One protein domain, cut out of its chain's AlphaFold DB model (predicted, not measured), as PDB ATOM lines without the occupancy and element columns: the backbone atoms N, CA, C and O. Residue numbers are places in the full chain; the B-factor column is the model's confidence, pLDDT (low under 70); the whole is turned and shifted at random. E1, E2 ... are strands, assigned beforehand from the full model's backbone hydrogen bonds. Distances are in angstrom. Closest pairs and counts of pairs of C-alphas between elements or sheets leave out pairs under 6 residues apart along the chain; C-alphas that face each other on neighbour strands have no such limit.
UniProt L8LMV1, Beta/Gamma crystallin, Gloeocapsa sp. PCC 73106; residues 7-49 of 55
ATOM      1  N   LYS A   7      -4.346 -10.148   5.517       87.12
ATOM      2  CA  LYS A   7      -3.584  -8.912   5.341       87.12
ATOM      3  C   LYS A   7      -2.395  -8.963   6.287       87.12
ATOM      4  O   LYS A   7      -2.571  -8.819   7.494       87.12
ATOM      5  N   LEU A   8      -1.217  -9.206   5.730       88.50
ATOM      6  CA  LEU A   8      -0.000  -9.472   6.485       88.50
ATOM      7  C   LEU A   8       0.913  -8.234   6.458       88.50
ATOM      8  O   LEU A   8       1.266  -7.771   5.370       88.50
ATOM      9  N   PRO A   9       1.258  -7.644   7.619       86.88
ATOM     10  CA  PRO A   9       2.255  -6.582   7.696       86.88
ATOM     11  C   PRO A   9       3.654  -7.092   7.317       86.88
ATOM     12  O   PRO A   9       3.930  -8.283   7.358       86.88
ATOM     13  N   GLN A  10       4.554  -6.163   6.977       87.25
ATOM     14  CA  GLN A  10       5.915  -6.431   6.465       87.25
ATOM     15  C   GLN A  10       6.840  -7.205   7.418       87.25
ATOM     16  O   GLN A  10       7.931  -7.595   7.032       87.25
ATOM     17  N   ASN A  11       6.420  -7.407   8.662       89.75
ATOM     18  CA  ASN A  11       7.209  -8.005   9.729       89.75
ATOM     19  C   ASN A  11       6.692  -9.376  10.172       89.75
ATOM     20  O   ASN A  11       7.172  -9.883  11.185       89.75
ATOM     21  N   ILE A  12       5.733  -9.969   9.449       89.38
ATOM     22  CA  ILE A  12       5.267 -11.329   9.725       89.38
ATOM     23  C   ILE A  12       5.107 -12.142   8.443       89.38
ATOM     24  O   ILE A  12       4.679 -11.623   7.414       89.38
ATOM     25  N   ARG A  13       5.348 -13.442   8.555       90.25
ATOM     26  CA  ARG A  13       4.856 -14.468   7.636       90.25
ATOM     27  C   ARG A  13       3.829 -15.329   8.358       90.25
ATOM     28  O   ARG A  13       3.894 -15.486   9.581       90.25
ATOM     29  N   VAL A  14       2.876 -15.876   7.615       91.12
ATOM     30  CA  VAL A  14       1.821 -16.720   8.186       91.12
ATOM     31  C   VAL A  14       1.763 -18.042   7.452       91.12
ATOM     32  O   VAL A  14       1.612 -18.055   6.237       91.12
ATOM     33  N   THR A  15       1.817 -19.145   8.190       91.06
ATOM     34  CA  THR A  15       1.590 -20.485   7.648       91.06
ATOM     35  C   THR A  15       0.230 -20.988   8.111       91.06
ATOM     36  O   THR A  15      -0.033 -21.056   9.314       91.06
ATOM     37  N   LEU A  16      -0.642 -21.315   7.162       89.50
ATOM     38  CA  LEU A  16      -1.914 -21.981   7.431       89.50
ATOM     39  C   LEU A  16      -1.726 -23.494   7.313       89.50
ATOM     40  O   LEU A  16      -0.979 -23.946   6.447       89.50
ATOM     41  N   TYR A  17      -2.428 -24.248   8.156       88.81
ATOM     42  CA  TYR A  17      -2.402 -25.710   8.190       88.81
ATOM     43  C   TYR A  17      -3.816 -26.288   8.080       88.81
ATOM     44  O   TYR A  17      -4.749 -25.770   8.713       88.81
ATOM     45  N   GLN A  18      -3.951 -27.360   7.297       86.12
ATOM     46  CA  GLN A  18      -5.211 -28.084   7.102       86.12
ATOM     47  C   GLN A  18      -5.595 -28.985   8.280       86.12
ATOM     48  O   GLN A  18      -6.768 -29.302   8.436       86.12
ATOM     49  N   ASP A  19      -4.649 -29.348   9.150       83.56
ATOM     50  CA  ASP A  19      -4.937 -30.119  10.359       83.56
ATOM     51  C   ASP A  19      -4.677 -29.314  11.644       83.56
ATOM     52  O   ASP A  19      -4.121 -28.206  11.670       83.56
ATOM     53  N   THR A  20      -5.116 -29.885  12.766       79.62
ATOM     54  CA  THR A  20      -4.779 -29.376  14.103       79.62
ATOM     55  C   THR A  20      -3.292 -29.573  14.424       79.62
ATOM     56  O   THR A  20      -2.632 -30.434  13.851       79.62
ATOM     57  N   HIS A  21      -2.770 -28.806  15.387       84.50
ATOM     58  CA  HIS A  21      -1.383 -28.913  15.869       84.50
ATOM     59  C   HIS A  21      -0.295 -28.660  14.807       84.50
ATOM     60  O   HIS A  21       0.791 -29.224  14.912       84.50
ATOM     61  N   TYR A  22      -0.554 -27.779  13.834       85.06
ATOM     62  CA  TYR A  22       0.418 -27.391  12.803       85.06
ATOM     63  C   TYR A  22       0.878 -28.579  11.942       85.06
ATOM     64  O   TYR A  22       2.066 -28.735  11.656       85.06
ATOM     65  N   GLN A  23      -0.065 -29.450  11.577       83.06
ATOM     66  CA  GLN A  23       0.174 -30.632  10.747       83.06
ATOM     67  C   GLN A  23      -0.641 -30.591   9.450       83.06
ATOM     68  O   GLN A  23      -1.443 -29.680   9.231       83.06
ATOM     69  N   GLY A  24      -0.428 -31.599   8.605       85.69
ATOM     70  CA  GLY A  24      -1.134 -31.753   7.338       85.69
ATOM     71  C   GLY A  24      -0.548 -30.892   6.226       85.69
ATOM     72  O   GLY A  24       0.610 -30.467   6.285       85.69
ATOM     73  N   GLU A  25      -1.352 -30.655   5.191       87.62
ATOM     74  CA  GLU A  25      -0.999 -29.713   4.134       87.62
ATOM     75  C   GLU A  25      -0.844 -28.311   4.725       87.62
ATOM     76  O   GLU A  25      -1.567 -27.917   5.649       87.62
ATOM     77  N   GLN A  26       0.118 -27.559   4.199       89.19
ATOM     78  CA  GLN A  26       0.416 -26.220   4.672       89.19
ATOM     79  C   GLN A  26       0.728 -25.277   3.523       89.19
ATOM     80  O   GLN A  26       1.332 -25.664   2.520       89.19
ATOM     81  N   ILE A  27       0.392 -24.010   3.722       88.50
ATOM     82  CA  ILE A  27       0.776 -22.932   2.821       88.50
ATOM     83  C   ILE A  27       1.301 -21.745   3.617       88.50
ATOM     84  O   ILE A  27       0.703 -21.330   4.611       88.50
ATOM     85  N   THR A  28       2.427 -21.193   3.172       90.12
ATOM     86  CA  THR A  28       3.033 -20.001   3.763       90.12
ATOM     87  C   THR A  28       2.723 -18.780   2.907       90.12
ATOM     88  O   THR A  28       2.913 -18.783   1.693       90.12
ATOM     89  N   PHE A  29       2.257 -17.727   3.567       90.00
ATOM     90  CA  PHE A  29       1.990 -16.419   3.000       90.00
ATOM     91  C   PHE A  29       3.028 -15.418   3.507       90.00
ATOM     92  O   PHE A  29       3.219 -15.246   4.714       90.00
ATOM     93  N   GLU A  30       3.666 -14.743   2.559       91.44
ATOM     94  CA  GLU A  30       4.582 -13.630   2.801       91.44
ATOM     95  C   GLU A  30       3.812 -12.334   3.105       91.44
ATOM     96  O   GLU A  30       2.599 -12.261   2.883       91.44
ATOM     97  N   PRO A  31       4.474 -11.273   3.597       90.81
ATOM     98  CA  PRO A  31       3.833  -9.977   3.742       90.81
ATOM     99  C   PRO A  31       3.108  -9.512   2.475       90.81
ATOM    100  O   PRO A  31       3.690  -9.410   1.396       90.81
ATOM    101  N   GLY A  32       1.828  -9.175   2.608       89.12
ATOM    102  CA  GLY A  32       0.987  -8.901   1.451       89.12
ATOM    103  C   GLY A  32      -0.504  -8.900   1.756       89.12
ATOM    104  O   GLY A  32      -0.949  -9.076   2.894       89.12
ATOM    105  N   GLY A  33      -1.295  -8.651   0.715       88.44
ATOM    106  CA  GLY A  33      -2.751  -8.723   0.764       88.44
ATOM    107  C   GLY A  33      -3.256  -9.901  -0.055       88.44
ATOM    108  O   GLY A  33      -3.024  -9.944  -1.259       88.44
ATOM    109  N   TYR A  34      -3.994 -10.802   0.589       87.56
ATOM    110  CA  TYR A  34      -4.597 -11.976  -0.037       87.56
ATOM    111  C   TYR A  34      -6.116 -11.888   0.144       87.56
ATOM    112  O   TYR A  34      -6.638 -12.256   1.201       87.56
ATOM    113  N   PRO A  35      -6.842 -11.308  -0.829       81.81
ATOM    114  CA  PRO A  35      -8.273 -11.034  -0.696       81.81
ATOM    115  C   PRO A  35      -9.152 -12.285  -0.824       81.81
ATOM    116  O   PRO A  35     -10.304 -12.241  -0.394       81.81
ATOM    117  N   CYS A  36      -8.622 -13.367  -1.399       79.75
ATOM    118  CA  CYS A  36      -9.300 -14.641  -1.593       79.75
ATOM    119  C   CYS A  36      -8.324 -15.781  -1.275       79.75
ATOM    120  O   CYS A  36      -7.270 -15.879  -1.896       79.75
ATOM    121  N   LEU A  37      -8.664 -16.633  -0.305       79.00
ATOM    122  CA  LEU A  37      -7.877 -17.834   0.008       79.00
ATOM    123  C   LEU A  37      -8.311 -19.069  -0.800       79.00
ATOM    124  O   LEU A  37      -7.634 -20.093  -0.760       79.00
ATOM    125  N   SER A  38      -9.409 -18.977  -1.562       76.94
ATOM    126  CA  SER A  38      -9.897 -20.072  -2.417       76.94
ATOM    127  C   SER A  38      -8.924 -20.407  -3.539       76.94
ATOM    128  O   SER A  38      -8.813 -21.568  -3.915       76.94
ATOM    129  N   ASP A  39      -8.183 -19.406  -4.020       75.56
ATOM    130  CA  ASP A  39      -7.150 -19.572  -5.050       75.56
ATOM    131  C   ASP A  39      -5.985 -20.449  -4.559       75.56
ATOM    132  O   ASP A  39      -5.204 -20.961  -5.353       75.56
ATOM    133  N   TYR A  40      -5.893 -20.641  -3.241       75.12
ATOM    134  CA  TYR A  40      -4.867 -21.423  -2.561       75.12
ATOM    135  C   TYR A  40      -5.411 -22.730  -1.977       75.12
ATOM    136  O   TYR A  40      -4.740 -23.340  -1.153       75.12
ATOM    137  N   HIS A  41      -6.641 -23.125  -2.338       72.88
ATOM    138  CA  HIS A  41      -7.336 -24.307  -1.804       72.88
ATOM    139  C   HIS A  41      -7.467 -24.347  -0.270       72.88
ATOM    140  O   HIS A  41      -7.841 -25.361   0.296       72.88
ATOM    141  N   PHE A  42      -7.235 -23.220   0.408       73.06
ATOM    142  CA  PHE A  42      -7.205 -23.126   1.870       73.06
ATOM    143  C   PHE A  42      -8.439 -22.433   2.463       73.06
ATOM    144  O   PHE A  42      -8.515 -22.175   3.669       73.06
ATOM    145  N   ASN A  43      -9.413 -22.105   1.612       67.56
ATOM    146  CA  ASN A  43     -10.668 -21.495   2.020       67.56
ATOM    147  C   ASN A  43     -11.484 -22.491   2.850       67.56
ATOM    148  O   ASN A  43     -11.899 -23.528   2.348       67.56
ATOM    149  N   ASP A  44     -11.727 -22.149   4.113       68.19
ATOM    150  CA  ASP A  44     -12.518 -22.925   5.081       68.19
ATOM    151  C   ASP A  44     -11.913 -24.259   5.558       68.19
ATOM    152  O   ASP A  44     -12.500 -24.919   6.415       68.19
ATOM    153  N   GLU A  45     -10.692 -24.579   5.131       70.62
ATOM    154  CA  GLU A  45      -9.946 -25.769   5.566       70.62
ATOM    155  C   GLU A  45      -8.833 -25.452   6.574       70.62
ATOM    156  O   GLU A  45      -8.043 -26.313   6.920       70.62
ATOM    157  N   THR A  46      -8.749 -24.222   7.090       77.56
ATOM    158  CA  THR A  46      -7.719 -23.869   8.080       77.56
ATOM    159  C   THR A  46      -8.124 -24.288   9.494       77.56
ATOM    160  O   THR A  46      -9.102 -23.767  10.050       77.56
ATOM    161  N   TYR A  47      -7.311 -25.141  10.119       81.12
ATOM    162  CA  TYR A  47      -7.500 -25.586  11.505       81.12
ATOM    163  C   TYR A  47      -6.437 -25.052  12.465       81.12
ATOM    164  O   TYR A  47      -6.725 -24.879  13.650       81.12
ATOM    165  N   SER A  48      -5.237 -24.733  11.979       82.81
ATOM    166  CA  SER A  48      -4.207 -24.069  12.781       82.81
ATOM    167  C   SER A  48      -3.389 -23.064  11.966       82.81
ATOM    168  O   SER A  48      -3.328 -23.132  10.739       82.81
ATOM    169  N   VAL A  49      -2.829 -22.062  12.654       85.62
ATOM    170  CA  VAL A  49      -2.141 -20.912  12.046       85.62
ATOM    171  C   VAL A  49      -0.858 -20.629  12.814       85.62
ATOM    172  O   VAL A  49      -0.919 -20.355  14.011       85.62
TER     173      VAL A  49
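Overview. This is residues 7 to 49 of the 55 residues of the protein "Beta/Gamma crystallin" of Gloeocapsa sp. PCC 73106 (UniProt L8LMV1). With little regular structure, this is a flat piece built on a hairpin of strands E1 and E2; the chain then turns through short E3 and folds back along residues 35 to 49, with no named element, whose end pairs with E1. Of 43 printed residues 12 are in named elements, E1, E2, E3 in order, all strand, no named helix. It is compact: radius of gyration of the C-alphas 10.2 A, spans 26 by 20 by 11 A.

Along the chain. Find C-alpha 13 at (4.856, -14.468, 7.636); from there E1, residues 13 to 17, runs 13.4 A. E2, residues 26 to 29, follows, 10.1 A long. E3, residues 32 to 34, 6.5 A long, ends at (-4.597, -11.976, -0.037).

Arrangement. In the hairpin, E1 and E2 are antiparallel, their directions 158 degrees apart; look for N 29 and O 14, within hydrogen-bond range at 2.8 A. Residues 16 to 17 pair antiparallel with 48 to 49, and 7 to 8 with 32 to 33 of E3. E3 pairs with no named strand. E1 and E3 are apart; E2 and E3 meet only through their tight link.

Size, cuts and confidence. The farthest C-alphas, of Gln 10 and Thr 20, are 26.4 A apart. The printed part has no cut and no long link between named elements. Residues 43 to 44 have pLDDT under 70.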